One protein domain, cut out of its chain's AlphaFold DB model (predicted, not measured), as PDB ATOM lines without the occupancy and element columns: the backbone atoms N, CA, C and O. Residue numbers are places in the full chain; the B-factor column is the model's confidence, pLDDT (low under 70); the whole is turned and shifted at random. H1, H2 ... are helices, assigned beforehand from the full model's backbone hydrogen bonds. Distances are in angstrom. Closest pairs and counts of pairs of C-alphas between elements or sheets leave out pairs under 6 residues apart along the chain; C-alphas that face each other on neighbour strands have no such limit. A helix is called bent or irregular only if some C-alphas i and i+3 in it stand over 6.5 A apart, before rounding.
ATOM      1  N   ASN A   2      46.082 -39.986   6.860       61.69
ATOM      2  CA  ASN A   2      47.119 -39.502   7.797       61.69
ATOM      3  C   ASN A   2      46.633 -38.445   8.807       61.69
ATOM      4  O   ASN A   2      47.129 -38.427   9.929       61.69
ATOM      5  N   SER A   3      45.647 -37.615   8.443       68.06
ATOM      6  CA  SER A   3      45.156 -36.528   9.307       68.06
ATOM      7  C   SER A   3      44.494 -37.046  10.596       68.06
ATOM      8  O   SER A   3      44.933 -36.689  11.682       68.06
ATOM      9  N   SER A   4      43.535 -37.981  10.520       71.94
ATOM     10  CA  SER A   4      42.857 -38.514  11.722       71.94
ATOM     11  C   SER A   4      43.825 -39.164  12.717       71.94
ATOM     12  O   SER A   4      43.755 -38.921  13.915       71.94
ATOM     13  N   ARG A   5      44.810 -39.912  12.208       76.69
ATOM     14  CA  ARG A   5      45.884 -40.518  13.009       76.69
ATOM     15  C   ARG A   5      46.743 -39.492  13.746       76.69
ATOM     16  O   ARG A   5      47.199 -39.775  14.851       76.69
ATOM     17  N   PHE A   6      47.011 -38.350  13.121       82.50
ATOM     18  CA  PHE A   6      47.767 -37.265  13.735       82.50
ATOM     19  C   PHE A   6      46.971 -36.623  14.878       82.50
ATOM     20  O   PHE A   6      47.491 -36.530  15.987       82.50
ATOM     21  N   TRP A   7      45.698 -36.294  14.649       82.94
ATOM     22  CA  TRP A   7      44.833 -35.681  15.664       82.94
ATOM     23  C   TRP A   7      44.607 -36.580  16.879       82.94
ATOM     24  O   TRP A   7      44.700 -36.103  18.005       82.94
ATOM     25  N   THR A   8      44.414 -37.890  16.687       84.06
ATOM     26  CA  THR A   8      44.287 -38.834  17.808       84.06
ATOM     27  C   THR A   8      45.554 -38.870  18.666       84.06
ATOM     28  O   THR A   8      45.469 -38.865  19.891       84.06
ATOM     29  N   LYS A   9      46.746 -38.870  18.050       85.56
ATOM     30  CA  LYS A   9      48.007 -38.799  18.808       85.56
ATOM     31  C   LYS A   9      48.136 -37.490  19.561       85.56
ATOM     32  O   LYS A   9      48.493 -37.511  20.732       85.56
ATOM     33  N   LEU A  10      47.897 -36.380  18.867       89.56
ATOM     34  CA  LEU A  10      48.038 -35.052  19.434       89.56
ATOM     35  C   LEU A  10      47.091 -34.883  20.623       89.56
ATOM     36  O   LEU A  10      47.529 -34.440  21.676       89.56
ATOM     37  N   GLY A  11      45.838 -35.326  20.492       90.69
ATOM     38  CA  GLY A  11      44.855 -35.279  21.569       90.69
ATOM     39  C   GLY A  11      45.259 -36.115  22.785       90.69
ATOM     40  O   GLY A  11      45.231 -35.615  23.903       90.69
ATOM     41  N   LEU A  12      45.697 -37.361  22.584       90.44
ATOM     42  CA  LEU A  12      46.056 -38.261  23.689       90.44
ATOM     43  C   LEU A  12      47.376 -37.892  24.372       90.44
ATOM     44  O   LEU A  12      47.423 -37.779  25.593       90.44
ATOM     45  N   TYR A  13      48.452 -37.720  23.599       92.00
ATOM     46  CA  TYR A  13      49.762 -37.376  24.155       92.00
ATOM     47  C   TYR A  13      49.794 -35.932  24.655       92.00
ATOM     48  O   TYR A  13      50.416 -35.674  25.680       92.00
ATOM     49  N   GLY A  14      49.085 -35.016  23.990       93.88
ATOM     50  CA  GLY A  14      48.891 -33.653  24.477       93.88
ATOM     51  C   GLY A  14      48.173 -33.640  25.824       93.88
ATOM     52  O   GLY A  14      48.684 -33.054  26.772       93.88
ATOM     53  N   ALA A  15      47.057 -34.365  25.957       95.62
ATOM     54  CA  ALA A  15      46.358 -34.482  27.237       95.62
ATOM     55  C   ALA A  15      47.228 -35.130  28.330       95.62
ATOM     56  O   ALA A  15      47.226 -34.654  29.462       95.62
ATOM     57  N   LEU A  16      47.998 -36.176  28.000       95.88
ATOM     58  CA  LEU A  16      48.914 -36.836  28.936       95.88
ATOM     59  C   LEU A  16      49.982 -35.868  29.464       95.88
ATOM     60  O   LEU A  16      50.173 -35.768  30.675       95.88
ATOM     61  N   ILE A  17      50.666 -35.155  28.563       96.19
ATOM     62  CA  ILE A  17      51.713 -34.188  28.922       96.19
ATOM     63  C   ILE A  17      51.118 -33.070  29.779       96.19
ATOM     64  O   ILE A  17      51.695 -32.724  30.812       96.19
ATOM     65  N   THR A  18      49.950 -32.546  29.398       97.00
ATOM     66  CA  THR A  18      49.259 -31.502  30.161       97.00
ATOM     67  C   THR A  18      48.888 -31.980  31.562       97.00
ATOM     68  O   THR A  18      49.192 -31.285  32.528       97.00
ATOM     69  N   ALA A  19      48.287 -33.165  31.705       97.12
ATOM     70  CA  ALA A  19      47.855 -33.684  33.004       97.12
ATOM     71  C   ALA A  19      49.035 -33.934  33.958       97.12
ATOM     72  O   ALA A  19      48.968 -33.569  35.134       97.12
ATOM     73  N   TRP A  20      50.140 -34.499  33.458       97.25
ATOM     74  CA  TRP A  20      51.355 -34.688  34.258       97.25
ATOM     75  C   TRP A  20      52.019 -33.363  34.623       97.25
ATOM     76  O   TRP A  20      52.361 -33.168  35.786       97.25
ATOM     77  N   THR A  21      52.137 -32.430  33.677       95.19
ATOM     78  CA  THR A  21      52.688 -31.092  33.947       95.19
ATOM     79  C   THR A  21      51.859 -30.356  34.997       95.19
ATOM     80  O   THR A  21      52.416 -29.810  35.945       95.19
ATOM     81  N   ALA A  22      50.528 -30.389  34.885       95.50
ATOM     82  CA  ALA A  22      49.627 -29.766  35.850       95.50
ATOM     83  C   ALA A  22      49.727 -30.415  37.242       95.50
ATOM     84  O   ALA A  22      49.750 -29.709  38.249       95.50
ATOM     85  N   THR A  23      49.830 -31.744  37.308       95.31
ATOM     86  CA  THR A  23      49.968 -32.485  38.575       95.31
ATOM     87  C   THR A  23      51.307 -32.184  39.252       95.31
ATOM     88  O   THR A  23      51.325 -31.811  40.423       95.31
ATOM     89  N   MET A  24      52.419 -32.268  38.513       94.94
ATOM     90  CA  MET A  24      53.760 -31.974  39.036       94.94
ATOM     91  C   MET A  24      53.914 -30.500  39.420       94.94
ATOM     92  O   MET A  24      54.459 -30.203  40.478       94.94
ATOM     93  N   GLY A  25      53.390 -29.575  38.610       91.56
ATOM     94  CA  GLY A  25      53.384 -28.148  38.933       91.56
ATOM     95  C   GLY A  25      52.569 -27.853  40.191       91.56
ATOM     96  O   GLY A  25      53.023 -27.124  41.066       91.56
ATOM     97  N   SER A  26      51.398 -28.482  40.334       92.31
ATOM     98  CA  SER A  26      50.572 -28.345  41.537       92.31
ATOM     99  C   SER A  26      51.291 -28.828  42.801       92.31
ATOM    100  O   SER A  26      51.190 -28.155  43.825       92.31
ATOM    101  N   LEU A  27      52.016 -29.951  42.733       90.56
ATOM    102  CA  LEU A  27      52.822 -30.467  43.847       90.56
ATOM    103  C   LEU A  27      54.035 -29.582  44.142       90.56
ATOM    104  O   LEU A  27      54.369 -29.367  45.301       90.56
ATOM    105  N   TYR A  28      54.690 -29.050  43.109       88.81
ATOM    106  CA  TYR A  28      55.821 -28.141  43.286       88.81
ATOM    107  C   TYR A  28      55.398 -26.889  44.060       88.81
ATOM    108  O   TYR A  28      56.050 -26.509  45.029       88.81
ATOM    109  N   PHE A  29      54.264 -26.289  43.696       85.25
ATOM    110  CA  PHE A  29      53.785 -25.098  44.390       85.25
ATOM    111  C   PHE A  29      53.413 -25.352  45.857       85.25
ATOM    112  O   PHE A  29      53.694 -24.483  46.678       85.25
ATOM    113  N   SER A  30      52.848 -26.515  46.220       84.06
ATOM    114  CA  SER A  30      52.539 -26.782  47.636       84.06
ATOM    115  C   SER A  30      53.740 -27.217  48.457       84.06
ATOM    116  O   SER A  30      53.959 -26.669  49.529       84.06
ATOM    117  N   GLU A  31      54.532 -28.167  47.964       83.69
ATOM    118  CA  GLU A  31      55.598 -28.770  48.775       83.69
ATOM    119  C   GLU A  31      56.891 -27.952  48.745       83.69
ATOM    120  O   GLU A  31      57.636 -27.906  49.725       83.69
ATOM    121  N   VAL A  32      57.182 -27.304  47.612       79.44
ATOM    122  CA  VAL A  32      58.445 -26.584  47.413       79.44
ATOM    123  C   VAL A  32      58.275 -25.098  47.683       79.44
ATOM    124  O   VAL A  32      59.029 -24.541  48.478       79.44
ATOM    125  N   SER A  33      57.279 -24.464  47.059       77.56
ATOM    126  CA  SER A  33      57.015 -23.026  47.231       77.56
ATOM    127  C   SER A  33      56.187 -22.689  48.476       77.56
ATOM    128  O   SER A  33      56.047 -21.515  48.792       77.56
ATOM    129  N   GLY A  34      55.654 -23.690  49.190       76.38
ATOM    130  CA  GLY A  34      54.901 -23.486  50.432       76.38
ATOM    131  C   GLY A  34      53.509 -22.876  50.245       76.38
ATOM    132  O   GLY A  34      52.913 -22.411  51.213       76.38
ATOM    133  N   PHE A  35      52.969 -22.866  49.022       81.06
ATOM    134  CA  PHE A  35      51.633 -22.330  48.764       81.06
ATOM    135  C   PHE A  35      50.575 -23.307  49.260       81.06
ATOM    136  O   PHE A  35      50.371 -24.391  48.701       81.06
ATOM    137  N   THR A  36      49.864 -22.914  50.308       81.19
ATOM    138  CA  THR A  36      48.790 -23.723  50.874       81.19
ATOM    139  C   THR A  36      47.575 -23.711  49.930       81.19
ATOM    140  O   THR A  36      47.151 -22.659  49.446       81.19
ATOM    141  N   PRO A  37      47.008 -24.881  49.579       81.50
ATOM    142  CA  PRO A  37      45.864 -24.947  48.678       81.50
ATOM    143  C   PRO A  37      44.563 -24.605  49.415       81.50
ATOM    144  O   PRO A  37      44.249 -25.182  50.453       81.50
ATOM    145  N   CYS A  38      43.752 -23.733  48.821       82.81
ATOM    146  CA  CYS A  38      42.383 -23.488  49.270       82.81
ATOM    147  C   CYS A  38      41.443 -24.664  48.925       82.81
ATOM    148  O   CYS A  38      41.803 -25.593  48.194       82.81
ATOM    149  N   THR A  39      40.200 -24.613  49.405       87.12
ATOM    150  CA  THR A  39      39.191 -25.659  49.157       87.12
ATOM    151  C   THR A  39      38.874 -25.841  47.666       87.12
ATOM    152  O   THR A  39      38.790 -26.974  47.191       87.12
ATOM    153  N   LEU A  40      38.787 -24.756  46.884       87.25
ATOM    154  CA  LEU A  40      38.607 -24.840  45.426       87.25
ATOM    155  C   LEU A  40      39.833 -25.439  44.718       87.25
ATOM    156  O   LEU A  40      39.667 -26.231  43.789       87.25
ATOM    157  N   CYS A  41      41.058 -25.129  45.162       89.00
ATOM    158  CA  CYS A  41      42.278 -25.783  44.669       89.00
ATOM    159  C   CYS A  41      42.257 -27.292  44.946       89.00
ATOM    160  O   CYS A  41      42.647 -28.081  44.084       89.00
ATOM    161  N   TRP A  42      41.771 -27.707  46.116       91.31
ATOM    162  CA  TRP A  42      41.607 -29.121  46.454       91.31
ATOM    163  C   TRP A  42      40.642 -29.838  45.509       91.31
ATOM    164  O   TRP A  42      40.982 -30.906  45.000       91.31
ATOM    165  N   TYR A  43      39.494 -29.237  45.183       92.81
ATOM    166  CA  TYR A  43      38.586 -29.807  44.183       92.81
ATOM    167  C   TYR A  43      39.240 -29.919  42.801       92.81
ATOM    168  O   TYR A  43      39.105 -30.947  42.140       92.81
ATOM    169  N   GLN A  44      40.020 -28.917  42.384       95.81
ATOM    170  CA  GLN A  44      40.783 -28.994  41.134       95.81
ATOM    171  C   GLN A  44      41.818 -30.135  41.161       95.81
ATOM    172  O   GLN A  44      41.966 -30.840  40.165       95.81
ATOM    173  N   ARG A  45      42.492 -30.385  42.294       95.44
ATOM    174  CA  ARG A  45      43.431 -31.515  42.459       95.44
ATOM    175  C   ARG A  45      42.733 -32.871  42.394       95.44
ATOM    176  O   ARG A  45      43.200 -33.743  41.664       95.44
ATOM    177  N   ILE A  46      41.602 -33.030  43.086       95.88
ATOM    178  CA  ILE A  46      40.781 -34.255  43.053       95.88
ATOM    179  C   ILE A  46      40.370 -34.595  41.615       95.88
ATOM    180  O   ILE A  46      40.286 -35.767  41.262       95.88
ATOM    181  N   LEU A  47      40.159 -33.584  40.774       96.44
ATOM    182  CA  LEU A  47      39.784 -33.772  39.376       96.44
ATOM    183  C   LEU A  47      40.993 -33.970  38.453       96.44
ATOM    184  O   LEU A  47      40.899 -34.759  37.522       96.44
ATOM    185  N   MET A  48      42.126 -33.304  38.696       96.69
ATOM    186  CA  MET A  48      43.304 -33.369  37.817       96.69
ATOM    187  C   MET A  48      44.213 -34.576  38.094       96.69
ATOM    188  O   MET A  48      44.692 -35.211  37.157       96.69
ATOM    189  N   TYR A  49      44.468 -34.921  39.357       95.94
ATOM    190  CA  TYR A  49      45.464 -35.946  39.703       95.94
ATOM    191  C   TYR A  49      45.075 -37.343  39.193       95.94
ATOM    192  O   TYR A  49      45.931 -38.024  38.618       95.94
ATOM    193  N   PRO A  50      43.797 -37.773  39.284       96.44
ATOM    194  CA  PRO A  50      43.376 -39.025  38.668       96.44
ATOM    195  C   PRO A  50      43.565 -39.029  37.151       96.44
ATOM    196  O   PRO A  50      43.884 -40.076  36.597       96.44
ATOM    197  N   LEU A  51      43.435 -37.885  36.467       96.19
ATOM    198  CA  LEU A  51      43.599 -37.814  35.012       96.19
ATOM    199  C   LEU A  51      45.018 -38.171  34.571       96.19
ATOM    200  O   LEU A  51      45.166 -38.870  33.570       96.19
ATOM    201  N   ALA A  52      46.050 -37.776  35.321       96.31
ATOM    202  CA  ALA A  52      47.429 -38.169  35.024       96.31
ATOM    203  C   ALA A  52      47.585 -39.703  35.028       96.31
ATOM    204  O   ALA A  52      48.146 -40.283  34.092       96.31
ATOM    205  N   GLY A  53      47.010 -40.381  36.026       95.19
ATOM    206  CA  GLY A  53      47.007 -41.844  36.120       95.19
ATOM    207  C   GLY A  53      46.128 -42.522  35.063       95.19
ATOM    208  O   GLY A  53      46.579 -43.444  34.381       95.19
ATOM    209  N   LEU A  54      44.892 -42.047  34.886       95.06
ATOM    210  CA  LEU A  54      43.920 -42.595  33.936       95.06
ATOM    211  C   LEU A  54      44.407 -42.477  32.492       95.06
ATOM    212  O   LEU A  54      44.314 -43.448  31.748       95.06
ATOM    213  N   LEU A  55      44.983 -41.337  32.095       94.31
ATOM    214  CA  LEU A  55      45.556 -41.162  30.758       94.31
ATOM    215  C   LEU A  55      46.762 -42.081  30.550       94.31
ATOM    216  O   LEU A  55      46.862 -42.725  29.508       94.31
ATOM    217  N   THR A  56      47.639 -42.208  31.550       94.19
ATOM    218  CA  THR A  56      48.795 -43.120  31.495       94.19
ATOM    219  C   THR A  56      48.341 -44.566  31.285       94.19
ATOM    220  O   THR A  56      48.735 -45.220  30.317       94.19
ATOM    221  N   LEU A  57      47.466 -45.063  32.164       92.75
ATOM    222  CA  LEU A  57      46.979 -46.441  32.130       92.75
ATOM    223  C   LEU A  57      46.099 -46.711  30.911       92.75
ATOM    224  O   LEU A  57      46.259 -47.744  30.264       92.75
ATOM    225  N   GLY A  58      45.198 -45.792  30.577       90.19
ATOM    226  CA  GLY A  58      44.283 -45.913  29.447       90.19
ATOM    227  C   GLY A  58      45.017 -45.977  28.114       90.19
ATOM    228  O   GLY A  58      44.708 -46.826  27.277       90.19
ATOM    229  N   ILE A  59      46.059 -45.156  27.941       90.19
ATOM    230  CA  ILE A  59      46.929 -45.228  26.767       90.19
ATOM    231  C   ILE A  59      47.690 -46.561  26.736       90.19
ATOM    232  O   ILE A  59      47.732 -47.225  25.697       90.19
ATOM    233  N   MET A  60      48.282 -46.982  27.859       89.50
ATOM    234  CA  MET A  60      49.046 -48.235  27.923       89.50
ATOM    235  C   MET A  60      48.179 -49.472  27.666       89.50
ATOM    236  O   MET A  60      48.649 -50.419  27.030       89.50
ATOM    237  N   ARG A  61      46.922 -49.457  28.128       88.56
ATOM    238  CA  ARG A  61      45.927 -50.516  27.910       88.56
ATOM    239  C   ARG A  61      45.205 -50.419  26.569       88.56
ATOM    240  O   ARG A  61      44.559 -51.387  26.183       88.56
ATOM    241  N   ARG A  62      45.365 -49.311  25.838       83.38
ATOM    242  CA  ARG A  62      44.674 -49.029  24.567       83.38
ATOM    243  C   ARG A  62      43.152 -49.073  24.707       83.38
ATOM    244  O   ARG A  62      42.470 -49.589  23.826       83.38
ATOM    245  N   ASP A  63      42.647 -48.539  25.811       86.06
ATOM    246  CA  ASP A  63      41.218 -48.541  26.102       86.06
ATOM    247  C   ASP A  63      40.472 -47.597  25.132       86.06
ATOM    248  O   ASP A  63      40.780 -46.398  25.104       86.06
ATOM    249  N   PRO A  64      39.527 -48.100  24.313       81.44
ATOM    250  CA  PRO A  64      38.744 -47.263  23.405       81.44
ATOM    251  C   PRO A  64      37.770 -46.335  24.145       81.44
ATOM    252  O   PRO A  64      37.405 -45.288  23.619       81.44
ATOM    253  N   HIS A  65      37.378 -46.667  25.378       87.25
ATOM    254  CA  HIS A  65      36.448 -45.868  26.174       87.25
ATOM    255  C   HIS A  65      37.139 -44.768  26.989       87.25
ATOM    256  O   HIS A  65      36.461 -43.962  27.630       87.25
ATOM    257  N   LEU A  66      38.474 -44.677  26.925       90.56
ATOM    258  CA  LEU A  66      39.264 -43.688  27.660       90.56
ATOM    259  C   LEU A  66      38.751 -42.241  27.512       90.56
ATOM    260  O   LEU A  66      38.623 -41.575  28.541       90.56
ATOM    261  N   PRO A  67      38.413 -41.727  26.308       91.50
ATOM    262  CA  PRO A  67      37.940 -40.348  26.176       91.50
ATOM    263  C   PRO A  67      36.647 -40.082  26.951       91.50
ATOM    264  O   PRO A  67      36.504 -39.032  27.571       91.50
ATOM    265  N   HIS A  68      35.729 -41.049  26.969       91.88
ATOM    266  CA  HIS A  68      34.461 -40.935  27.691       91.88
ATOM    267  C   HIS A  68      34.641 -41.007  29.208       91.88
ATOM    268  O   HIS A  68      33.869 -40.390  29.937       91.88
ATOM    269  N   LEU A  69      35.671 -41.709  29.682       93.94
ATOM    270  CA  LEU A  69      36.026 -41.761  31.098       93.94
ATOM    271  C   LEU A  69      36.678 -40.455  31.584       93.94
ATOM    272  O   LEU A  69      36.420 -40.011  32.698       93.94
ATOM    273  N   VAL A  70      37.518 -39.835  30.750       95.62
ATOM    274  CA  VAL A  70      38.289 -38.623  31.092       95.62
ATOM    275  C   VAL A  70      37.437 -37.351  31.031       95.62
ATOM    276  O   VAL A  70      37.600 -36.462  31.866       95.62
ATOM    277  N   LEU A  71      36.521 -37.257  30.064       95.38
ATOM    278  CA  LEU A  71      35.743 -36.042  29.796       95.38
ATOM    279  C   LEU A  71      34.939 -35.496  30.990       95.38
ATOM    280  O   LEU A  71      34.992 -34.286  31.210       95.38
ATOM    281  N   PRO A  72      34.208 -36.310  31.778       96.31
ATOM    282  CA  PRO A  72      33.461 -35.797  32.925       96.31
ATOM    283  C   PRO A  72      34.363 -35.088  33.942       96.31
ATOM    284  O   PRO A  72      34.032 -34.001  34.411       96.31
ATOM    285  N   PHE A  73      35.536 -35.658  34.226       96.81
ATOM    286  CA  PHE A  73      36.505 -35.082  35.158       96.81
ATOM    287  C   PHE A  73      37.066 -33.756  34.635       96.81
ATOM    288  O   PHE A  73      37.143 -32.784  35.389       96.81
ATOM    289  N   SER A  74      37.422 -33.687  33.347       97.00
ATOM    290  CA  SER A  74      37.996 -32.469  32.770       97.00
ATOM    291  C   SER A  74      36.973 -31.340  32.619       97.00
ATOM    292  O   SER A  74      37.313 -30.184  32.854       97.00
ATOM    293  N   LEU A  75      35.714 -31.654  32.295       97.06
ATOM    294  CA  LEU A  75      34.631 -30.668  32.190       97.06
ATOM    295  C   LEU A  75      34.248 -30.081  33.553       97.06
ATOM    296  O   LEU A  75      34.141 -28.862  33.686       97.06
ATOM    297  N   VAL A  76      34.093 -30.925  34.580       97.50
ATOM    298  CA  VAL A  76      33.823 -30.446  35.946       97.50
ATOM    299  C   VAL A  76      35.012 -29.633  36.458       97.50
ATOM    300  O   VAL A  76      34.820 -28.548  37.006       97.50
ATOM    301  N   GLY A  77      36.243 -30.095  36.214       96.62
ATOM    302  CA  GLY A  77      37.461 -29.382  36.603       96.62
ATOM    303  C   GLY A  77      37.564 -28.006  35.958       96.62
ATOM    304  O   GLY A  77      37.884 -27.028  36.634       96.62
ATOM    305  N   GLN A  78      37.206 -27.904  34.677       96.50
ATOM    306  CA  GLN A  78      37.139 -26.633  33.966       96.50
ATOM    307  C   GLN A  78      36.104 -25.686  34.587       96.50
ATOM    308  O   GLN A  78      36.420 -24.519  34.801       96.50
ATOM    309  N   GLY A  79      34.908 -26.175  34.931       95.88
ATOM    310  CA  GLY A  79      33.881 -25.369  35.601       95.88
ATOM    311  C   GLY A  79      34.348 -24.815  36.951       95.88
ATOM    312  O   GLY A  79      34.224 -23.617  37.206       95.88
ATOM    313  N   VAL A  80      34.969 -25.661  37.781       94.62
ATOM    314  CA  VAL A  80      35.550 -25.248  39.073       94.62
ATOM    315  C   VAL A  80      36.680 -24.231  38.874       94.62
ATOM    316  O   VAL A  80      36.776 -23.266  39.630       94.62
ATOM    317  N   ALA A  81      37.530 -24.412  37.860       95.25
ATOM    318  CA  ALA A  81      38.629 -23.494  37.562       95.25
ATOM    319  C   ALA A  81      38.143 -22.126  37.065       95.25
ATOM    320  O   ALA A  81      38.649 -21.104  37.526       95.25
ATOM    321  N   VAL A  82      37.129 -22.095  36.193       94.00
ATOM    322  CA  VAL A  82      36.484 -20.851  35.739       94.00
ATOM    323  C   VAL A  82      35.876 -20.111  36.925       94.00
ATOM    324  O   VAL A  82      36.140 -18.925  37.097       94.00
ATOM    325  N   TYR A  83      35.115 -20.806  37.772       92.00
ATOM    326  CA  TYR A  83      34.526 -20.203  38.966       92.00
ATOM    327  C   TYR A  83      35.596 -19.613  39.896       92.00
ATOM    328  O   TYR A  83      35.483 -18.467  40.322       92.00
ATOM    329  N   HIS A  84      36.676 -20.354  40.150       89.81
ATOM    330  CA  HIS A  84      37.773 -19.894  40.998       89.81
ATOM    331  C   HIS A  84      38.508 -18.681  40.398       89.81
ATOM    332  O   HIS A  84      38.816 -17.730  41.111       89.81
ATOM    333  N   PHE A  85      38.740 -18.665  39.084       90.25
ATOM    334  CA  PHE A  85      39.326 -17.508  38.405       90.25
ATOM    335  C   PHE A  85      38.429 -16.264  38.505       90.25
ATOM    336  O   PHE A  85      38.911 -15.176  38.815       90.25
ATOM    337  N   LEU A  86      37.119 -16.428  38.291       88.75
ATOM    338  CA  LEU A  86      36.148 -15.341  38.429       88.75
ATOM    339  C   LEU A  86      36.097 -14.805  39.863       88.75
ATOM    340  O   LEU A  86      36.008 -13.594  40.045       88.75
ATOM    341  N   LEU A  87      36.213 -15.679  40.864       84.88
ATOM    342  CA  LEU A  87      36.269 -15.291  42.273       84.88
ATOM    343  C   LEU A  87      37.502 -14.421  42.579       84.88
ATOM    344  O   LEU A  87      37.390 -13.463  43.331       84.88
ATOM    345  N   GLN A  88      38.654 -14.699  41.960       81.75
ATOM    346  CA  GLN A  88      39.877 -13.911  42.168       81.75
ATOM    347  C   GLN A  88      39.896 -12.567  41.428       81.75
ATOM    348  O   GLN A  88      40.475 -11.606  41.923       81.75
ATOM    349  N   LYS A  89      39.331 -12.495  40.216       83.31
ATOM    350  CA  LYS A  89      39.466 -11.315  39.339       83.31
ATOM    351  C   LYS A  89      38.206 -10.455  39.241       83.31
ATOM    352  O   LYS A  89      38.262  -9.393  38.625       83.31
ATOM    353  N   THR A  90      37.078 -10.876  39.814       80.81
ATOM    354  CA  THR A  90      35.838 -10.088  39.782       80.81
ATOM    355  C   THR A  90      35.271  -9.850  41.184       80.81
ATOM    356  O   THR A  90      35.259 -10.765  42.005       80.81
ATOM    357  N   PRO A  91      34.724  -8.652  41.460       70.25
ATOM    358  CA  PRO A  91      34.124  -8.338  42.757       70.25
ATOM    359  C   PRO A  91      32.723  -8.949  42.931       70.25
ATOM    360  O   PRO A  91      32.206  -9.012  44.042       70.25
ATOM    361  N   TYR A  92      32.091  -9.403  41.842       70.62
ATOM    362  CA  TYR A  92      30.697  -9.861  41.829       70.62
ATOM    363  C   TYR A  92      30.479 -11.210  42.514       70.62
ATOM    364  O   TYR A  92      29.393 -11.467  43.025       70.62
ATOM    365  N   PHE A  93      31.501 -12.068  42.519       65.75
ATOM    366  CA  PHE A  93      31.442 -13.380  43.169       65.75
ATOM    367  C   PHE A  93      32.018 -13.369  44.589       65.75
ATOM    368  O   PHE A  93      32.159 -14.441  45.166       65.75
ATOM    369  N   GLY A  94      32.297 -12.163  45.111       55.03
ATOM    370  CA  GLY A  94      32.437 -11.778  46.516       55.03
ATOM    371  C   GLY A  94      33.035 -12.808  47.471       55.03
ATOM    372  O   GLY A  94      32.386 -13.781  47.846       55.03
ATOM    373  N   SER A  95      34.237 -12.507  47.959       52.41
ATOM    374  CA  SER A  95      34.849 -13.130  49.133       52.41
ATOM    375  C   SER A  95      33.840 -13.240  50.287       52.41
ATOM    376  O   SER A  95      33.317 -12.208  50.718       52.41
ATOM    377  N   PRO A  96      33.590 -14.432  50.863       47.88
ATOM    378  CA  PRO A  96      33.086 -14.481  52.222       47.88
ATOM    379  C   PRO A  96      34.122 -13.779  53.102       47.88
ATOM    380  O   PRO A  96      35.268 -14.213  53.203       47.88
ATOM    381  N   SER A  97      33.695 -12.677  53.709       51.66
ATOM    382  CA  SER A  97      34.389 -11.787  54.649       51.66
ATOM    383  C   SER A  97      34.699 -12.439  56.003       51.66
ATOM    384  O   SER A  97      34.817 -11.775  57.033       51.66
ATOM    385  N   SER A  98      34.850 -13.758  56.011       49.31
ATOM    386  CA  SER A  98      35.289 -14.518  57.164       49.31
ATOM    387  C   SER A  98      36.647 -15.106  56.838       49.31
ATOM    388  O   SER A  98      36.774 -15.884  55.887       49.31
ATOM    389  N   CYS A  99      37.640 -14.801  57.661       52.94
ATOM    390  CA  CYS A  99      38.793 -15.667  57.797       52.94
ATOM    391  C   CYS A  99      38.297 -17.011  58.371       52.94
ATOM    392  O   CYS A  99      38.224 -17.225  59.577       52.94
ATOM    393  N   GLY A 100      37.778 -17.868  57.495       56.09
ATOM    394  CA  GLY A 100      37.447 -19.245  57.823       56.09
ATOM    395  C   GLY A 100      38.740 -20.036  57.972       56.09
ATOM    396  O   GLY A 100      39.761 -19.653  57.416       56.09
ATOM    397  N   ILE A 101      38.698 -21.135  58.721       49.66
ATOM    398  CA  ILE A 101      39.846 -22.029  58.925       49.66
ATOM    399  C   ILE A 101      40.460 -22.396  57.562       49.66
ATOM    400  O   ILE A 101      39.832 -23.085  56.754       49.66
ATOM    401  N   GLY A 102      41.688 -21.933  57.319       59.91
ATOM    402  CA  GLY A 102      42.435 -22.151  56.083       59.91
ATOM    403  C   GLY A 102      42.485 -20.942  55.143       59.91
ATOM    404  O   GLY A 102      41.887 -19.895  55.362       59.91
ATOM    405  N   VAL A 103      43.250 -21.082  54.063       63.66
ATOM    406  CA  VAL A 103      43.445 -19.997  53.095       63.66
ATOM    407  C   VAL A 103      42.210 -19.779  52.228       63.66
ATOM    408  O   VAL A 103      41.598 -20.729  51.723       63.66
ATOM    409  N   THR A 104      41.833 -18.513  52.043       72.38
ATOM    410  CA  THR A 104      40.653 -18.172  51.243       72.38
ATOM    411  C   THR A 104      40.901 -18.492  49.770       72.38
ATOM    412  O   THR A 104      42.022 -18.435  49.273       72.38
ATOM    413  N   CYS A 105      39.845 -18.821  49.024       75.81
ATOM    414  CA  CYS A 105      39.991 -19.031  47.579       75.81
ATOM    415  C   CYS A 105      40.204 -17.715  46.806       75.81
ATOM    416  O   CYS A 105      40.529 -17.738  45.624       75.81
ATOM    417  N   ALA A 106      40.025 -16.566  47.464       75.94
ATOM    418  CA  ALA A 106      40.251 -15.254  46.871       75.94
ATOM    419  C   ALA A 106      41.734 -14.848  46.887       75.94
ATOM    420  O   ALA A 106      42.123 -13.977  46.114       75.94
ATOM    421  N   THR A 107      42.575 -15.474  47.725       71.12
ATOM    422  CA  THR A 107      44.004 -15.136  47.792       71.12
ATOM    423  C   THR A 107      44.712 -15.465  46.481       71.12
ATOM    424  O   THR A 107      44.619 -16.590  45.976       71.12
ATOM    425  N   VAL A 108      45.472 -14.503  45.961       78.06
ATOM    426  CA  VAL A 108      46.254 -14.653  44.732       78.06
ATOM    427  C   VAL A 108      47.725 -14.863  45.090       78.06
ATOM    428  O   VAL A 108      48.432 -13.918  45.408       78.06
ATOM    429  N   TRP A 109      48.181 -16.117  45.025       70.00
ATOM    430  CA  TRP A 109      49.579 -16.493  45.308       70.00
ATOM    431  C   TRP A 109      50.553 -16.163  44.176       70.00
ATOM    432  O   TRP A 109      51.735 -15.934  44.400       70.00
ATOM    433  N   LEU A 110      50.063 -16.192  42.937       75.12
ATOM    434  CA  LEU A 110      50.850 -15.959  41.735       75.12
ATOM    435  C   LEU A 110      50.017 -15.069  40.823       75.12
ATOM    436  O   LEU A 110      48.914 -15.461  40.441       75.12
ATOM    437  N   ASP A 111      50.538 -13.887  40.502       79.06
ATOM    438  CA  ASP A 111      49.926 -12.957  39.553       79.06
ATOM    439  C   ASP A 111      50.960 -12.493  38.530       79.06
ATOM    440  O   ASP A 111      51.511 -11.391  38.585       79.06
ATOM    441  N   TRP A 112      51.281 -13.374  37.586       77.19
ATOM    442  CA  TRP A 112      52.248 -13.026  36.557       77.19
ATOM    443  C   TRP A 112      51.571 -12.119  35.525       77.19
ATOM    444  O   TRP A 112      50.498 -12.436  35.009       77.19
ATOM    445  N   PHE A 113      52.181 -10.963  35.246       73.12
ATOM    446  CA  PHE A 113      51.644  -9.929  34.349       73.12
ATOM    447  C   PHE A 113      50.285  -9.335  34.777       73.12
ATOM    448  O   PHE A 113      49.629  -8.685  33.968       73.12
ATOM    449  N   GLY A 114      49.850  -9.540  36.026       74.94
ATOM    450  CA  GLY A 114      48.586  -9.002  36.548       74.94
ATOM    451  C   GLY A 114      47.324  -9.766  36.115       74.94
ATOM    452  O   GLY A 114      46.207  -9.338  36.418       74.94
ATOM    453  N   PHE A 115      47.462 -10.894  35.405       79.00
ATOM    454  CA  PHE A 115      46.323 -11.733  35.009       79.00
ATOM    455  C   PHE A 115      46.575 -13.244  35.073       79.00
ATOM    456  O   PHE A 115      45.605 -14.001  35.152       79.00
ATOM    457  N   ILE A 116      47.829 -13.712  35.026       84.19
ATOM    458  CA  ILE A 116      48.129 -15.147  35.057       84.19
ATOM    459  C   ILE A 116      48.115 -15.624  36.504       84.19
ATOM    460  O   ILE A 116      49.104 -15.482  37.223       84.19
ATOM    461  N   THR A 117      46.999 -16.237  36.892       88.06
ATOM    462  CA  THR A 117      46.824 -16.862  38.203       88.06
ATOM    463  C   THR A 117      46.847 -18.388  38.125       88.06
ATOM    464  O   THR A 117      46.667 -18.990  37.062       88.06
ATOM    465  N   ILE A 118      47.045 -19.046  39.272       87.75
ATOM    466  CA  ILE A 118      47.021 -20.515  39.374       87.75
ATOM    467  C   ILE A 118      45.696 -21.104  38.834       87.75
ATOM    468  O   ILE A 118      45.758 -22.033  38.022       87.75
ATOM    469  N   PRO A 119      44.504 -20.569  39.182       88.56
ATOM    470  CA  PRO A 119      43.241 -21.044  38.612       88.56
ATOM    471  C   PRO A 119      43.150 -20.902  37.092       88.56
ATOM    472  O   PRO A 119      42.570 -21.767  36.436       88.56
ATOM    473  N   LEU A 120      43.750 -19.856  36.516       93.06
ATOM    474  CA  LEU A 120      43.778 -19.670  35.066       93.06
ATOM    475  C   LEU A 120      44.619 -20.754  34.375       93.06
ATOM    476  O   LEU A 120      44.196 -21.328  33.370       93.06
ATOM    477  N   LEU A 121      45.786 -21.082  34.932       92.81
ATOM    478  CA  LEU A 121      46.626 -22.174  34.431       92.81
ATOM    479  C   LEU A 121      45.891 -23.520  34.507       92.81
ATOM    480  O   LEU A 121      45.921 -24.296  33.550       92.81
ATOM    481  N   ALA A 122      45.181 -23.780  35.608       94.50
ATOM    482  CA  ALA A 122      44.353 -24.974  35.757       94.50
ATOM    483  C   ALA A 122      43.207 -25.013  34.732       94.50
ATOM    484  O   ALA A 122      42.967 -26.058  34.123       94.50
ATOM    485  N   MET A 123      42.542 -23.880  34.482       95.44
ATOM    486  CA  MET A 123      41.499 -23.756  33.460       95.44
ATOM    487  C   MET A 123      42.032 -24.134  32.076       95.44
ATOM    488  O   MET A 123      41.414 -24.947  31.389       95.44
ATOM    489  N   PHE A 124      43.192 -23.600  31.676       96.25
ATOM    490  CA  PHE A 124      43.821 -23.960  30.403       96.25
ATOM    491  C   PHE A 124      44.255 -25.428  30.357       96.25
ATOM    492  O   PHE A 124      44.098 -26.076  29.322       96.25
ATOM    493  N   GLY A 125      44.734 -25.981  31.474       96.50
ATOM    494  CA  GLY A 125      45.067 -27.400  31.591       96.50
ATOM    495  C   GLY A 125      43.857 -28.307  31.345       96.50
ATOM    496  O   GLY A 125      43.899 -29.177  30.472       96.50
ATOM    497  N   PHE A 126      42.749 -28.071  32.054       97.62
ATOM    498  CA  PHE A 126      41.505 -28.819  31.854       97.62
ATOM    499  C   PHE A 126      40.924 -28.614  30.454       97.62
ATOM    500  O   PHE A 126      40.479 -29.580  29.837       97.62
ATOM    501  N   MET A 127      40.988 -27.392  29.916       97.00
ATOM    502  CA  MET A 127      40.557 -27.092  28.550       97.00
ATOM    503  C   MET A 127      41.344 -27.910  27.524       97.00
ATOM    504  O   MET A 127      40.741 -28.545  26.664       97.00
ATOM    505  N   ALA A 128      42.673 -27.954  27.636       97.25
ATOM    506  CA  ALA A 128      43.519 -28.722  26.729       97.25
ATOM    507  C   ALA A 128      43.226 -30.231  26.797       97.25
ATOM    508  O   ALA A 128      43.176 -30.888  25.756       97.25
ATOM    509  N   VAL A 129      42.968 -30.779  27.992       97.12
ATOM    510  CA  VAL A 129      42.548 -32.184  28.152       97.12
ATOM    511  C   VAL A 129      41.180 -32.425  27.506       97.12
ATOM    512  O   VAL A 129      41.042 -33.362  26.718       97.12
ATOM    513  N   THR A 130      40.191 -31.565  27.767       97.25
ATOM    514  CA  THR A 130      38.845 -31.651  27.175       97.25
ATOM    515  C   THR A 130      38.911 -31.598  25.650       97.25
ATOM    516  O   THR A 130      38.390 -32.489  24.979       97.25
ATOM    517  N   THR A 131      39.596 -30.604  25.078       95.50
ATOM    518  CA  THR A 131      39.763 -30.486  23.625       95.50
ATOM    519  C   THR A 131      40.492 -31.704  23.057       95.50
ATOM    520  O   THR A 131      40.067 -32.237  22.034       95.50
ATOM    521  N   GLY A 132      41.529 -32.203  23.735       93.81
ATOM    522  CA  GLY A 132      42.239 -33.417  23.337       93.81
ATOM    523  C   GLY A 132      41.328 -34.645  23.259       93.81
ATOM    524  O   GLY A 132      41.372 -35.372  22.266       93.81
ATOM    525  N   MET A 133      40.454 -34.854  24.249       93.81
ATOM    526  CA  MET A 133      39.500 -35.972  24.237       93.81
ATOM    527  C   MET A 133      38.414 -35.805  23.168       93.81
ATOM    528  O   MET A 133      38.075 -36.773  22.486       93.81
ATOM    529  N   LEU A 134      37.914 -34.587  22.950       93.00
ATOM    530  CA  LEU A 134      36.947 -34.306  21.885       93.00
ATOM    531  C   LEU A 134      37.545 -34.528  20.489       93.00
ATOM    532  O   LEU A 134      36.883 -35.112  19.635       93.00
ATOM    533  N   MET A 135      38.806 -34.136  20.261       90.12
ATOM    534  CA  MET A 135      39.518 -34.423  19.006       90.12
ATOM    535  C   MET A 135      39.627 -35.929  18.750       90.12
ATOM    536  O   MET A 135      39.486 -36.376  17.613       90.12
ATOM    537  N   VAL A 136      39.864 -36.716  19.802       88.56
ATOM    538  CA  VAL A 136      39.950 -38.176  19.714       88.56
ATOM    539  C   VAL A 136      38.595 -38.784  19.343       88.56
ATOM    540  O   VAL A 136      38.541 -39.588  18.416       88.56
ATOM    541  N   ILE A 137      37.507 -38.358  19.994       88.06
ATOM    542  CA  ILE A 137      36.141 -38.819  19.683       88.06
ATOM    543  C   ILE A 137      35.737 -38.419  18.260       88.06
ATOM    544  O   ILE A 137      35.221 -39.242  17.508       88.06
ATOM    545  N   ALA A 138      36.005 -37.176  17.853       85.81
ATOM    546  CA  ALA A 138      35.689 -36.695  16.509       85.81
ATOM    547  C   ALA A 138      36.463 -37.461  15.422       85.81
ATOM    548  O   ALA A 138      35.915 -37.775  14.364       85.81
ATOM    549  N   ALA A 139      37.729 -37.798  15.686       81.00
ATOM    550  CA  ALA A 139      38.543 -38.605  14.783       81.00
ATOM    551  C   ALA A 139      38.046 -40.060  14.667       81.00
ATOM    552  O   ALA A 139      38.228 -40.663  13.607       81.00
ATOM    553  N   ASP A 140      37.424 -40.604  15.718       73.81
ATOM    554  CA  ASP A 140      36.847 -41.953  15.737       73.81
ATOM    555  C   ASP A 140      35.459 -42.023  15.082       73.81
ATOM    556  O   ASP A 140      35.188 -42.936  14.302       73.81
ATOM    557  N   ALA A 141      34.617 -41.001  15.272       67.25
ATOM    558  CA  ALA A 141      33.315 -40.886  14.604       67.25
ATOM    559  C   ALA A 141      33.437 -40.877  13.066       67.25
ATOM    560  O   ALA A 141      32.592 -41.428  12.362       67.25
ATOM    561  N   GLY A 142      34.530 -40.321  12.528       59.31
ATOM    562  CA  GLY A 142      34.865 -40.383  11.097       59.31
ATOM    563  C   GLY A 142      35.424 -41.735  10.617       59.31
ATOM    564  O   GLY A 142      35.730 -41.883   9.432       59.31
ATOM    565  N   GLY A 143      35.601 -42.709  11.516       56.50
ATOM    566  CA  GLY A 143      36.204 -44.025  11.287       56.50
ATOM    567  C   GLY A 143      35.251 -45.212  11.469       56.50
ATOM    568  O   GLY A 143      35.736 -46.337  11.610       56.50
ATOM    569  N   ALA A 144      33.932 -44.973  11.460       45.81
ATOM    570  CA  ALA A 144      32.882 -45.968  11.686       45.81
ATOM    571  C   ALA A 144      33.165 -47.312  10.974       45.81
ATOM    572  O   ALA A 144      33.107 -47.416   9.748       45.81
ATOM    573  N   GLY A 145      33.505 -48.340  11.763       49.00
ATOM    574  CA  GLY A 145      33.678 -49.726  11.308       49.00
ATOM    575  C   GLY A 145      35.107 -50.288  11.297       49.00
ATOM    576  O   GLY A 145      35.284 -51.447  10.926       49.00
ATOM    577  N   LYS A 146      36.140 -49.537  11.702       53.47
ATOM    578  CA  LYS A 146      37.520 -50.061  11.807       53.47
ATOM    579  C   LYS A 146      37.950 -50.112  13.270       53.47
ATOM    580  O   LYS A 146      37.852 -49.109  13.961       53.47
ATOM    581  N   ALA A 147      38.438 -51.272  13.722       56.59
ATOM    582  CA  ALA A 147      38.963 -51.473  15.074       56.59
ATOM    583  C   ALA A 147      39.846 -50.290  15.513       56.59
ATOM    584  O   ALA A 147      40.740 -49.892  14.758       56.59
ATOM    585  N   TRP A 148      39.571 -49.753  16.710       59.62
ATOM    586  CA  TRP A 148      40.244 -48.602  17.317       59.62
ATOM    587  C   TRP A 148      41.744 -48.577  16.959       59.62
ATOM    588  O   TRP A 148      42.485 -49.498  17.325       59.62
ATOM    589  N   PRO A 149      42.225 -47.578  16.194       55.19
ATOM    590  CA  PRO A 149      43.482 -47.661  15.445       55.19
ATOM    591  C   PRO A 149      44.729 -47.400  16.309       55.19
ATOM    592  O   PRO A 149      45.703 -46.796  15.848       55.19
ATOM    593  N   TYR A 150      44.736 -47.861  17.562       63.44
ATOM    594  CA  TYR A 150      45.835 -47.686  18.509       63.44
ATOM    595  C   TYR A 150      47.019 -48.609  18.186       63.44
ATOM    596  O   TYR A 150      47.317 -49.579  18.881       63.44
ATOM    597  N   ARG A 151      47.722 -48.311  17.091       66.00
ATOM    598  CA  ARG A 151      48.896 -49.066  16.618       66.00
ATOM    599  C   ARG A 151      50.222 -48.342  16.857       66.00
ATOM    600  O   ARG A 151      51.223 -48.667  16.229       66.00
ATOM    601  N   TRP A 152      50.234 -47.360  17.753       68.62
ATOM    602  CA  TRP A 152      51.422 -46.565  18.050       68.62
ATOM    603  C   TRP A 152      52.277 -47.193  19.154       68.62
ATOM    604  O   TRP A 152      51.765 -47.980  19.963       68.62
ATOM    605  N   PRO A 153      53.582 -46.868  19.192       77.62
ATOM    606  CA  PRO A 153      54.461 -47.371  20.230       77.62
ATOM    607  C   PRO A 153      54.000 -46.843  21.592       77.62
ATOM    608  O   PRO A 153      53.742 -45.654  21.727       77.62
ATOM    609  N   ARG A 154      53.901 -47.728  22.590       81.81
ATOM    610  CA  ARG A 154      53.563 -47.373  23.984       81.81
ATOM    611  C   ARG A 154      54.760 -46.873  24.791       81.81
ATOM    612  O   ARG A 154      54.579 -46.336  25.874       81.81
ATOM    613  N   TRP A 155      55.972 -47.068  24.266       83.69
ATOM    614  CA  TRP A 155      57.209 -46.691  24.942       83.69
ATOM    615  C   TRP A 155      57.318 -45.195  25.273       83.69
ATOM    616  O   TRP A 155      57.910 -44.924  26.304       83.69
ATOM    617  N   PRO A 156      56.730 -44.223  24.538       88.69
ATOM    618  CA  PRO A 156      56.848 -42.811  24.909       88.69
ATOM    619  C   PRO A 156      56.148 -42.456  26.227       88.69
ATOM    620  O   PRO A 156      56.555 -41.512  26.892       88.69
ATOM    621  N   VAL A 157      55.116 -43.207  26.629       90.31
ATOM    622  CA  VAL A 157      54.354 -42.934  27.858       90.31
ATOM    623  C   VAL A 157      55.224 -42.975  29.115       90.31
ATOM    624  O   VAL A 157      55.265 -41.962  29.809       90.31
ATOM    625  N   PRO A 158      55.950 -44.070  29.425       90.81
ATOM    626  CA  PRO A 158      56.815 -44.092  30.597       90.81
ATOM    627  C   PRO A 158      57.900 -43.013  30.540       90.81
ATOM    628  O   PRO A 158      58.221 -42.464  31.582       90.81
ATOM    629  N   PHE A 159      58.411 -42.630  29.362       92.25
ATOM    630  CA  PHE A 159      59.352 -41.504  29.275       92.25
ATOM    631  C   PHE A 159      58.710 -40.178  29.677       92.25
ATOM    632  O   PHE A 159      59.317 -39.440  30.442       92.25
ATOM    633  N   VAL A 160      57.488 -39.881  29.221       92.12
ATOM    634  CA  VAL A 160      56.764 -38.664  29.636       92.12
ATOM    635  C   VAL A 160      56.580 -38.637  31.154       92.12
ATOM    636  O   VAL A 160      56.858 -37.620  31.782       92.12
ATOM    637  N   VAL A 161      56.173 -39.764  31.745       92.88
ATOM    638  CA  VAL A 161      55.995 -39.895  33.198       92.88
ATOM    639  C   VAL A 161      57.321 -39.694  33.936       92.88
ATOM    640  O   VAL A 161      57.403 -38.867  34.838       92.88
ATOM    641  N   LEU A 162      58.371 -40.414  33.534       93.25
ATOM    642  CA  LEU A 162      59.688 -40.350  34.169       93.25
ATOM    643  C   LEU A 162      60.324 -38.966  34.041       93.25
ATOM    644  O   LEU A 162      60.937 -38.500  34.993       93.25
ATOM    645  N   ILE A 163      60.157 -38.292  32.901       93.94
ATOM    646  CA  ILE A 163      60.633 -36.918  32.712       93.94
ATOM    647  C   ILE A 163      59.870 -35.967  33.635       93.94
ATOM    648  O   ILE A 163      60.501 -35.179  34.329       93.94
ATOM    649  N   ALA A 164      58.537 -36.047  33.687       92.06
ATOM    650  CA  ALA A 164      57.737 -35.172  34.541       92.06
ATOM    651  C   ALA A 164      58.098 -35.340  36.028       92.06
ATOM    652  O   ALA A 164      58.352 -34.352  36.718       92.06
ATOM    653  N   VAL A 165      58.193 -36.587  36.499       91.44
ATOM    654  CA  VAL A 165      58.596 -36.906  37.877       91.44
ATOM    655  C   VAL A 165      60.048 -36.507  38.131       91.44
ATOM    656  O   VAL A 165      60.343 -35.891  39.149       91.44
ATOM    657  N   GLY A 166      60.960 -36.800  37.202       89.25
ATOM    658  CA  GLY A 166      62.374 -36.447  37.319       89.25
ATOM    659  C   GLY A 166      62.598 -34.938  37.405       89.25
ATOM    660  O   GLY A 166      63.397 -34.491  38.221       89.25
ATOM    661  N   LEU A 167      61.853 -34.145  36.628       90.56
ATOM    662  CA  LEU A 167      61.875 -32.681  36.710       90.56
ATOM    663  C   LEU A 167      61.367 -32.180  38.065       90.56
ATOM    664  O   LEU A 167      61.995 -31.297  38.648       90.56
ATOM    665  N   TYR A 168      60.280 -32.757  38.587       89.56
ATOM    666  CA  TYR A 168      59.780 -32.433  39.924       89.56
ATOM    667  C   TYR A 168      60.817 -32.751  41.010       89.56
ATOM    668  O   TYR A 168      61.162 -31.871  41.795       89.56
ATOM    669  N   VAL A 169      61.369 -33.970  41.014       87.56
ATOM    670  CA  VAL A 169      62.371 -34.409  42.000       87.56
ATOM    671  C   VAL A 169      63.629 -33.549  41.918       87.56
ATOM    672  O   VAL A 169      64.121 -33.093  42.945       87.56
ATOM    673  N   ALA A 170      64.131 -33.270  40.713       85.31
ATOM    674  CA  ALA A 170      65.294 -32.407  40.528       85.31
ATOM    675  C   ALA A 170      65.029 -30.973  41.014       85.31
ATOM    676  O   ALA A 170      65.900 -30.371  41.641       85.31
ATOM    677  N   GLY A 171      63.838 -30.426  40.752       83.62
ATOM    678  CA  GLY A 171      63.429 -29.114  41.254       83.62
ATOM    679  C   GLY A 171      63.354 -29.076  42.782       83.62
ATOM    680  O   GLY A 171      63.931 -28.189  43.405       83.62
ATOM    681  N   ALA A 172      62.712 -30.071  43.388       82.19
ATOM    682  CA  ALA A 172      62.565 -30.171  44.836       82.19
ATOM    683  C   ALA A 172      63.902 -30.437  45.559       82.19
ATOM    684  O   ALA A 172      64.143 -29.881  46.629       82.19
ATOM    685  N   ALA A 173      64.807 -31.215  44.955       81.94
ATOM    686  CA  ALA A 173      66.163 -31.420  45.463       81.94
ATOM    687  C   ALA A 173      66.999 -30.129  45.404       81.94
ATOM    688  O   ALA A 173      67.664 -29.785  46.377       81.94
ATOM    689  N   ARG A 174      66.924 -29.365  44.302       82.38
ATOM    690  CA  ARG A 174      67.598 -28.054  44.183       82.38
ATOM    691  C   ARG A 174      67.099 -27.035  45.202       82.38
ATOM    692  O   ARG A 174      67.879 -26.208  45.655       82.38
ATOM    693  N   ALA A 175      65.822 -27.102  45.558       76.06
ATOM    694  CA  ALA A 175      65.224 -26.264  46.589       76.06
ATOM    695  C   ALA A 175      65.524 -26.745  48.026       76.06
ATOM    696  O   ALA A 175      64.972 -26.194  48.973       76.06
ATOM    697  N   GLY A 176      66.348 -27.788  48.201       73.69
ATOM    698  CA  GLY A 176      66.717 -28.324  49.515       73.69
ATOM    699  C   GLY A 176      65.584 -29.048  50.251       73.69
ATOM    700  O   GLY A 176      65.721 -29.335  51.432       73.69
TER     701      GLY A 176
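Overview. This is residues 2 to 176 of the 304 residues of the protein "Disulfide bond formation protein B" of Caldilineaceae bacterium SB0661_bin_32 (UniProt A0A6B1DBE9). Look for an up-and-down bundle, helices side by side with each running against the one before it: H1 to H4 pack together, and H5 lies along the outside of H1, on the side away from H3. The long loop of residues 90 to 117 gathers at one end of the bundle, and the loop of residues 142 to 155 passes round the other end to reach H5. The 175 printed residues hold five named helices, H1 to H5 in that order, and no named strand; the class is all helix. The whole is compact, with a radius of gyration of the C-alphas of 17.9 A and spans of 58 by 41 by 28 A.

Along the chain. Find C-alpha 2 at (47.119, -39.502, 7.797); from there H1, residues 2 to 32, runs 43.2 A. H2, residues 39 to 61, spans 33.4 A; it is neither bent nor irregular, but only just: C-alphas 47 and 50 are 6.4 A apart. H3, residues 66 to 89, spans 34.4 A and is only just irregular, with C-alphas 69 and 72 lying 6.7 A apart. Look for H4 from C-alpha 118 at (47.021, -20.515, 39.374) to residue 141, 34.9 A. H5, residues 156 to 174, spans 26.5 A and ends at (67.598, -28.054, 44.183).

Arrangement. Start in the bundle with H1, whose residues 12 to 26 alone touch H2, at a steep tilt of 43 degrees, opposite ways; the closest C-alphas, of Ala 19 and Ala 52, are 4.9 A apart. H1 and H2 form a helical hairpin, as do H2 and H3, and H3 and H4. H2 touches H3 at a shallow tilt of 24 degrees, closest at C-alphas 47 and 73, 5.5 A. H3 touches H4 at a shallow tilt of 29 degrees, closest at C-alphas 81 and 123, 5.0 A. Now see H4 touch H1, opposite ways at a shallow tilt of 23 degrees; the closest C-alphas, of Gly 11 and Gly 132, are 3.7 A apart. H5 touches H1, the same way at a shallow tilt of 21 degrees, closest at C-alphas 172 and 32, 6.0 A. H5 is apart from H3 and H4. In H1, H4 and H5 every O i to N i+4 pair is within hydrogen-bond range; in H2 it is 16 of 19, in H3 18 of 20.

Size, cuts and confidence. The two C-alphas farthest apart, of Cys 99 and Gly 145, are 57.9 A from each other. The printed part has no cut. The links H3 to H4, 28 residues, and H4 to H5, 14 residues, are long. Mean pLDDT of the printed part is 84.1; look for values under 70 at residues 2 to 3, 93 to 103 and 141 to 152.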